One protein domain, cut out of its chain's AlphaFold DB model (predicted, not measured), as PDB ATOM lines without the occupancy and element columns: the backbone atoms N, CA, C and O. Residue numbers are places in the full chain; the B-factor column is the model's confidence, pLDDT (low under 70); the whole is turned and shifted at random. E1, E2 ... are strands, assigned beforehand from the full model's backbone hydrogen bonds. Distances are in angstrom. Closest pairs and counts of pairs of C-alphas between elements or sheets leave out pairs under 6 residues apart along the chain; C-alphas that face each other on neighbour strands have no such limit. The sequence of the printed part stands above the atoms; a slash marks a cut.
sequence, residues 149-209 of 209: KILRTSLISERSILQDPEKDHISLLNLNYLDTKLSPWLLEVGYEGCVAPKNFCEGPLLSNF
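This is residues 149 to 209 of the 209 residues of an uncharacterized protein of Enterobius vermicularis (UniProt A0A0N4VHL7). With little regular structure, this is one elongated, twisted sheet: long strands E1 and E4 side by side, then the short hairpin E3 and E2, with loops 158 to 170 and 189 to 200 beyond one end. The 61 printed residues hold four strands, E1 to E4, in antiparallel order E1 E4 E3 E2, and no named helix. The class is all strand, with 24 residues in named elements. It is only just compact, close to loose, with radius of gyration of the C-alphas 12.3 A and spans 35 by 19 by 15 A.

Find C-alpha 150 at (-2.696, -40.678, -9.900); E1 runs 22.2 A through residues 150 to 157. Next come E2, residues 171 to 174, 10.0 A, and E3, residues 185 to 188, 9.9 A. E4, residues 201 to 208, 22.8 A, ends at (1.519, -38.816, -9.150).

Look at N 151 and O 207, 2.8 A, between E1 and E4; N 185 and O 206, 3.0 A, between E3 and E4, a hairpin; N 173 and O 186, 2.8 A, between E2 and E3, a hairpin. E2, E3 and E4 form a meander, each the antiparallel neighbour of the one before; with E1 beside E4, the four make a Greek key. E2 is apart from E1 and E4.

The farthest C-alphas, Lys 149 and Glu 166, are 37.7 A apart. The printed part has no cut; links E1 to E2 and E3 to E4 are long. Look for pLDDT under 70 at residues 164 to 168 and 200 to 209.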
ATOM      1  N   LYS A 149      -3.235 -39.954  -5.169       79.88
ATOM      2  CA  LYS A 149      -3.974 -39.738  -6.422       79.88
ATOM      3  C   LYS A 149      -3.014 -39.897  -7.595       79.88
ATOM      4  O   LYS A 149      -1.868 -39.475  -7.534       79.88
ATOM      5  N   ILE A 150      -3.481 -40.516  -8.673       83.81
ATOM      6  CA  ILE A 150      -2.696 -40.678  -9.900       83.81
ATOM      7  C   ILE A 150      -3.477 -39.995 -11.014       83.81
ATOM      8  O   ILE A 150      -4.605 -40.399 -11.299       83.81
ATOM      9  N   LEU A 151      -2.894 -38.975 -11.643       85.88
ATOM     10  CA  LEU A 151      -3.438 -38.440 -12.887       85.88
ATOM     11  C   LEU A 151      -2.905 -39.258 -14.053       85.88
ATOM     12  O   LEU A 151      -1.714 -39.567 -14.131       85.88
ATOM     13  N   ARG A 152      -3.815 -39.598 -14.959       90.06
ATOM     14  CA  ARG A 152      -3.520 -40.363 -16.162       90.06
ATOM     15  C   ARG A 152      -4.106 -39.648 -17.359       90.06
ATOM     16  O   ARG A 152      -5.278 -39.284 -17.327       90.06
ATOM     17  N   THR A 153      -3.300 -39.472 -18.394       89.50
ATOM     18  CA  THR A 153      -3.738 -38.930 -19.681       89.50
ATOM     19  C   THR A 153      -3.282 -39.877 -20.773       89.50
ATOM     20  O   THR A 153      -2.084 -40.079 -20.922       89.50
ATOM     21  N   SER A 154      -4.213 -40.448 -21.535       89.56
ATOM     22  CA  SER A 154      -3.883 -41.218 -22.738       89.56
ATOM     23  C   SER A 154      -3.881 -40.295 -23.947       89.56
ATOM     24  O   SER A 154      -4.847 -39.561 -24.170       89.56
ATOM     25  N   LEU A 155      -2.798 -40.327 -24.718       89.50
ATOM     26  CA  LEU A 155      -2.642 -39.553 -25.946       89.50
ATOM     27  C   LEU A 155      -2.491 -40.507 -27.128       89.50
ATOM     28  O   LEU A 155      -1.746 -41.480 -27.035       89.50
ATOM     29  N   ILE A 156      -3.169 -40.196 -28.233       88.94
ATOM     30  CA  ILE A 156      -3.004 -40.883 -29.516       88.94
ATOM     31  C   ILE A 156      -2.307 -39.912 -30.464       88.94
ATOM     32  O   ILE A 156      -2.779 -38.792 -30.671       88.94
ATOM     33  N   SER A 157      -1.183 -40.343 -31.021       85.88
ATOM     34  CA  SER A 157      -0.379 -39.587 -31.978       85.88
ATOM     35  C   SER A 157      -0.226 -40.386 -33.269       85.88
ATOM     36  O   SER A 157      -0.177 -41.610 -33.247       85.88
ATOM     37  N   GLU A 158      -0.113 -39.698 -34.401       83.81
ATOM     38  CA  GLU A 158       0.209 -40.310 -35.702       83.81
ATOM     39  C   GLU A 158       1.721 -40.513 -35.898       83.81
ATOM     40  O   GLU A 158       2.176 -40.979 -36.942       83.81
ATOM     41  N   ARG A 159       2.532 -40.066 -34.933       80.06
ATOM     42  CA  ARG A 159       3.995 -40.108 -35.003       80.06
ATOM     43  C   ARG A 159       4.598 -40.422 -33.648       80.06
ATOM     44  O   ARG A 159       4.110 -39.928 -32.629       80.06
ATOM     45  N   SER A 160       5.703 -41.156 -33.691       81.88
ATOM     46  CA  SER A 160       6.576 -41.357 -32.542       81.88
ATOM     47  C   SER A 160       7.193 -40.029 -32.085       81.88
ATOM     48  O   SER A 160       7.524 -39.160 -32.903       81.88
ATOM     49  N   ILE A 161       7.357 -39.876 -30.775       83.12
ATOM     50  CA  ILE A 161       8.038 -38.750 -30.129       83.12
ATOM     51  C   ILE A 161       9.526 -38.781 -30.475       83.12
ATOM     52  O   ILE A 161      10.129 -37.741 -30.762       83.12
ATOM     53  N   LEU A 162      10.116 -39.977 -30.477       77.75
ATOM     54  CA  LEU A 162      11.458 -40.199 -30.998       77.75
ATOM     55  C   LEU A 162      11.358 -40.377 -32.513       77.75
ATOM     56  O   LEU A 162      10.826 -41.375 -32.997       77.75
ATOM     57  N   GLN A 163      11.865 -39.396 -33.260       70.12
ATOM     58  CA  GLN A 163      11.935 -39.445 -34.721       70.12
ATOM     59  C   GLN A 163      13.058 -40.399 -35.155       70.12
ATOM     60  O   GLN A 163      14.101 -39.962 -35.635       70.12
ATOM     61  N   ASP A 164      12.852 -41.696 -34.939       68.69
ATOM     62  CA  ASP A 164      13.696 -42.755 -35.478       68.69
ATOM     63  C   ASP A 164      12.970 -43.395 -36.677       68.69
ATOM     64  O   ASP A 164      11.925 -44.023 -36.498       68.69
ATOM     65  N   PRO A 165      13.459 -43.199 -37.915       59.22
ATOM     66  CA  PRO A 165      12.804 -43.715 -39.112       59.22
ATOM     67  C   PRO A 165      12.898 -45.242 -39.261       59.22
ATOM     68  O   PRO A 165      12.211 -45.789 -40.124       59.22
ATOM     69  N   GLU A 166      13.730 -45.933 -38.476       59.16
ATOM     70  CA  GLU A 166      13.989 -47.366 -38.667       59.16
ATOM     71  C   GLU A 166      13.288 -48.274 -37.652       59.16
ATOM     72  O   GLU A 166      13.317 -49.498 -37.819       59.16
ATOM     73  N   LYS A 167      12.671 -47.728 -36.595       62.12
ATOM     74  CA  LYS A 167      12.179 -48.550 -35.486       62.12
ATOM     75  C   LYS A 167      10.916 -47.997 -34.830       62.12
ATOM     76  O   LYS A 167      10.926 -46.935 -34.215       62.12
ATOM     77  N   ASP A 168       9.861 -48.806 -34.865       64.25
ATOM     78  CA  ASP A 168       8.771 -48.693 -33.900       64.25
ATOM     79  C   ASP A 168       9.310 -49.114 -32.529       64.25
ATOM     80  O   ASP A 168       9.790 -50.234 -32.331       64.25
ATOM     81  N   HIS A 169       9.269 -48.185 -31.581       73.06
ATOM     82  CA  HIS A 169       9.842 -48.368 -30.260       73.06
ATOM     83  C   HIS A 169       8.786 -48.313 -29.169       73.06
ATOM     84  O   HIS A 169       7.786 -47.605 -29.256       73.06
ATOM     85  N   ILE A 170       9.059 -49.068 -28.109       84.75
ATOM     86  CA  ILE A 170       8.423 -48.880 -26.815       84.75
ATOM     87  C   ILE A 170       9.395 -48.053 -25.984       84.75
ATOM     88  O   ILE A 170      10.490 -48.521 -25.659       84.75
ATOM     89  N   SER A 171       9.005 -46.822 -25.678       86.00
ATOM     90  CA  SER A 171       9.889 -45.822 -25.078       86.00
ATOM     91  C   SER A 171       9.345 -45.388 -23.727       86.00
ATOM     92  O   SER A 171       8.163 -45.093 -23.593       86.00
ATOM     93  N   LEU A 172      10.211 -45.312 -22.718       86.81
ATOM     94  CA  LEU A 172       9.867 -44.796 -21.395       86.81
ATOM     95  C   LEU A 172      10.676 -43.531 -21.128       86.81
ATOM     96  O   LEU A 172      11.906 -43.570 -21.082       86.81
ATOM     97  N   LEU A 173       9.981 -42.413 -20.958       86.00
ATOM     98  CA  LEU A 173      10.577 -41.106 -20.739       86.00
ATOM     99  C   LEU A 173      10.263 -40.620 -19.326       86.00
ATOM    100  O   LEU A 173       9.102 -40.469 -18.946       86.00
ATOM    101  N   ASN A 174      11.315 -40.328 -18.564       85.62
ATOM    102  CA  ASN A 174      11.183 -39.614 -17.305       85.62
ATOM    103  C   ASN A 174      11.051 -38.105 -17.578       85.62
ATOM    104  O   ASN A 174      11.915 -37.501 -18.217       85.62
ATOM    105  N   LEU A 175       9.977 -37.498 -17.078       84.62
ATOM    106  CA  LEU A 175       9.664 -36.079 -17.220       84.62
ATOM    107  C   LEU A 175       9.793 -35.309 -15.893       84.62
ATOM    108  O   LEU A 175       9.288 -34.192 -15.783       84.62
ATOM    109  N   ASN A 176      10.521 -35.842 -14.906       79.25
ATOM    110  CA  ASN A 176      10.785 -35.212 -13.602       79.25
ATOM    111  C   ASN A 176      11.341 -33.784 -13.710       79.25
ATOM    112  O   ASN A 176      11.165 -32.985 -12.795       79.25
ATOM    113  N   TYR A 177      11.987 -33.434 -14.826       75.81
ATOM    114  CA  TYR A 177      12.458 -32.071 -15.069       75.81
ATOM    115  C   TYR A 177      11.326 -31.038 -15.231       75.81
ATOM    116  O   TYR A 177      11.591 -29.852 -15.048       75.81
ATOM    117  N   LEU A 178      10.111 -31.459 -15.607       81.75
ATOM    118  CA  LEU A 178       8.944 -30.579 -15.754       81.75
ATOM    119  C   LEU A 178       8.336 -30.232 -14.396       81.75
ATOM    120  O   LEU A 178       8.029 -29.072 -14.137       81.75
ATOM    121  N   ASP A 179       8.172 -31.238 -13.538       79.31
ATOM    122  CA  ASP A 179       7.682 -31.070 -12.175       79.31
ATOM    123  C   ASP A 179       8.234 -32.183 -11.278       79.31
ATOM    124  O   ASP A 179       7.805 -33.338 -11.337       79.31
ATOM    125  N   THR A 180       9.187 -31.824 -10.416       71.31
ATOM    126  CA  THR A 180       9.826 -32.768  -9.496       71.31
ATOM    127  C   THR A 180       8.856 -33.300  -8.445       71.31
ATOM    128  O   THR A 180       9.031 -34.422  -7.980       71.31
ATOM    129  N   LYS A 181       7.816 -32.536  -8.078       74.19
ATOM    130  CA  LYS A 181       6.833 -32.967  -7.072       74.19
ATOM    131  C   LYS A 181       5.917 -34.048  -7.626       74.19
ATOM    132  O   LYS A 181       5.604 -35.001  -6.921       74.19
ATOM    133  N   LEU A 182       5.496 -33.894  -8.881       75.88
ATOM    134  CA  LEU A 182       4.597 -34.850  -9.531       75.88
ATOM    135  C   LEU A 182       5.336 -36.070 -10.092       75.88
ATOM    136  O   LEU A 182       4.739 -37.138 -10.253       75.88
ATOM    137  N   SER A 183       6.628 -35.892 -10.388       78.62
ATOM    138  CA  SER A 183       7.509 -36.883 -11.001       78.62
ATOM    139  C   SER A 183       6.855 -37.620 -12.187       78.62
ATOM    140  O   SER A 183       6.611 -38.832 -12.117       78.62
ATOM    141  N   PRO A 184       6.451 -36.884 -13.245       85.38
ATOM    142  CA  PRO A 184       5.705 -37.465 -14.346       85.38
ATOM    143  C   PRO A 184       6.588 -38.378 -15.196       85.38
ATOM    144  O   PRO A 184       7.775 -38.126 -15.406       85.38
ATOM    145  N   TRP A 185       5.972 -39.409 -15.754       86.62
ATOM    146  CA  TRP A 185       6.599 -40.286 -16.730       86.62
ATOM    147  C   TRP A 185       5.645 -40.541 -17.890       86.62
ATOM    148  O   TRP A 185       4.419 -40.494 -17.750       86.62
ATOM    149  N   LEU A 186       6.235 -40.775 -19.052       88.19
ATOM    150  CA  LEU A 186       5.530 -41.031 -20.293       88.19
ATOM    151  C   LEU A 186       5.996 -42.368 -20.839       88.19
ATOM    152  O   LEU A 186       7.185 -42.561 -21.087       88.19
ATOM    153  N   LEU A 187       5.052 -43.279 -21.020       89.44
ATOM    154  CA  LEU A 187       5.281 -44.498 -21.772       89.44
ATOM    155  C   LEU A 187       4.700 -44.285 -23.163       89.44
ATOM    156  O   LEU A 187       3.541 -43.918 -23.276       89.44
ATOM    157  N   GLU A 188       5.488 -44.508 -24.199       89.06
ATOM    158  CA  GLU A 188       5.057 -44.508 -25.590       89.06
ATOM    159  C   GLU A 188       5.081 -45.942 -26.105       89.06
ATOM    160  O   GLU A 188       6.078 -46.652 -25.941       89.06
ATOM    161  N   VAL A 189       3.980 -46.368 -26.721       88.56
ATOM    162  CA  VAL A 189       3.844 -47.707 -27.283       88.56
ATOM    163  C   VAL A 189       3.215 -47.618 -28.673       88.56
ATOM    164  O   VAL A 189       2.143 -47.042 -28.863       88.56
ATOM    165  N   GLY A 190       3.903 -48.187 -29.660       84.62
ATOM    166  CA  GLY A 190       3.438 -48.259 -31.045       84.62
ATOM    167  C   GLY A 190       2.810 -49.605 -31.417       84.62
ATOM    168  O   GLY A 190       2.420 -50.413 -30.566       84.62
ATOM    169  N   TYR A 191       2.769 -49.862 -32.724       84.25
ATOM    170  CA  TYR A 191       2.207 -51.077 -33.318       84.25
ATOM    171  C   TYR A 191       2.907 -52.370 -32.862       84.25
ATOM    172  O   TYR A 191       2.231 -53.368 -32.626       84.25
ATOM    173  N   GLU A 192       4.227 -52.350 -32.653       83.69
ATOM    174  CA  GLU A 192       5.001 -53.505 -32.153       83.69
ATOM    175  C   GLU A 192       4.551 -53.983 -30.761       83.69
ATOM    176  O   GLU A 192       4.698 -55.153 -30.420       83.69
ATOM    177  N   GLY A 193       3.948 -53.103 -29.953       84.06
ATOM    178  CA  GLY A 193       3.338 -53.486 -28.677       84.06
ATOM    179  C   GLY A 193       1.954 -54.131 -28.815       84.06
ATOM    180  O   GLY A 193       1.367 -54.515 -27.802       84.06
ATOM    181  N   CYS A 194       1.415 -54.225 -30.034       86.81
ATOM    182  CA  CYS A 194       0.051 -54.656 -30.357       86.81
ATOM    183  C   CYS A 194      -1.053 -53.886 -29.609       86.81
ATOM    184  O   CYS A 194      -2.118 -54.439 -29.336       86.81
ATOM    185  N   VAL A 195      -0.802 -52.622 -29.261       85.62
ATOM    186  CA  VAL A 195      -1.765 -51.750 -28.562       85.62
ATOM    187  C   VAL A 195      -2.380 -50.685 -29.467       85.62
ATOM    188  O   VAL A 195      -3.514 -50.287 -29.232       85.62
ATOM    189  N   ALA A 196      -1.691 -50.283 -30.539       84.31
ATOM    190  CA  ALA A 196      -2.187 -49.306 -31.505       84.31
ATOM    191  C   ALA A 196      -2.114 -49.845 -32.950       84.31
ATOM    192  O   ALA A 196      -1.258 -50.682 -33.254       84.31
ATOM    193  N   PRO A 197      -2.996 -49.398 -33.868       83.31
ATOM    194  CA  PRO A 197      -2.884 -49.703 -35.296       83.31
ATOM    195  C   PRO A 197      -1.583 -49.166 -35.913       83.31
ATOM    196  O   PRO A 197      -0.963 -48.247 -35.384       83.31
ATOM    197  N   LYS A 198      -1.196 -49.688 -37.086       76.75
ATOM    198  CA  LYS A 198      -0.040 -49.165 -37.837       76.75
ATOM    199  C   LYS A 198      -0.183 -47.659 -38.081       76.75
ATOM    200  O   LYS A 198      -1.265 -47.207 -38.454       76.75
ATOM    201  N   ASN A 199       0.923 -46.925 -37.937       72.31
ATOM    202  CA  ASN A 199       1.018 -45.460 -38.030       72.31
ATOM    203  C   ASN A 199       0.359 -44.676 -36.880       72.31
ATOM    204  O   ASN A 199       0.242 -43.458 -36.979       72.31
ATOM    205  N   PHE A 200      -0.056 -45.342 -35.801       66.06
ATOM    206  CA  PHE A 200      -0.496 -44.683 -34.577       66.06
ATOM    207  C   PHE A 200       0.359 -45.132 -33.393       66.06
ATOM    208  O   PHE A 200       0.744 -46.297 -33.281       66.06
ATOM    209  N   CYS A 201       0.622 -44.195 -32.493       62.50
ATOM    210  CA  CYS A 201       1.270 -44.421 -31.211       62.50
ATOM    211  C   CYS A 201       0.290 -44.022 -30.108       62.50
ATOM    212  O   CYS A 201      -0.346 -42.967 -30.192       62.50
ATOM    213  N   GLU A 202       0.180 -44.848 -29.073       64.12
ATOM    214  CA  GLU A 202      -0.527 -44.496 -27.847       64.12
ATOM    215  C   GLU A 202       0.494 -44.321 -26.728       64.12
ATOM    216  O   GLU A 202       1.402 -45.139 -26.563       64.12
ATOM    217  N   GLY A 203       0.354 -43.253 -25.946       59.47
ATOM    218  CA  GLY A 203       1.195 -43.061 -24.778       59.47
ATOM    219  C   GLY A 203       0.421 -42.563 -23.567       59.47
ATOM    220  O   GLY A 203      -0.082 -41.435 -23.604       59.47
ATOM    221  N   PRO A 204       0.304 -43.354 -22.482       53.09
ATOM    222  CA  PRO A 204      -0.178 -42.829 -21.221       53.09
ATOM    223  C   PRO A 204       0.902 -41.952 -20.575       53.09
ATOM    224  O   PRO A 204       1.996 -42.410 -20.238       53.09
ATOM    225  N   LEU A 205       0.564 -40.685 -20.352       46.53
ATOM    226  CA  LEU A 205       1.265 -39.814 -19.422       46.53
ATOM    227  C   LEU A 205       0.679 -40.028 -18.026       46.53
ATOM    228  O   LEU A 205      -0.527 -39.859 -17.806       46.53
ATOM    229  N   LEU A 206       1.534 -40.414 -17.086       50.72
ATOM    230  CA  LEU A 206       1.157 -40.704 -15.711       50.72
ATOM    231  C   LEU A 206       1.910 -39.757 -14.781       50.72
ATOM    232  O   LEU A 206       3.131 -39.638 -14.851       50.72
ATOM    233  N   SER A 207       1.176 -39.068 -13.909       37.69
ATOM    234  CA  SER A 207       1.753 -38.179 -12.898       37.69
ATOM    235  C   SER A 207       1.138 -38.466 -11.536       37.69
ATOM    236  O   SER A 207      -0.082 -38.618 -11.416       37.69
ATOM    237  N   ASN A 208       1.969 -38.529 -10.505       39.12
ATOM    238  CA  ASN A 208       1.519 -38.816  -9.150       39.12
ATOM    239  C   ASN A 208       1.204 -37.514  -8.394       39.12
ATOM    240  O   ASN A 208       1.918 -36.537  -8.567       39.12
ATOM    241  N   PHE A 209       0.168 -37.517  -7.549       35.25
ATOM    242  CA  PHE A 209      -0.181 -36.452  -6.593       35.25
ATOM    243  C   PHE A 209      -0.059 -36.955  -5.157       35.25
ATOM    244  O   PHE A 209      -0.460 -38.119  -4.904       35.25
TER     245      PHE A 209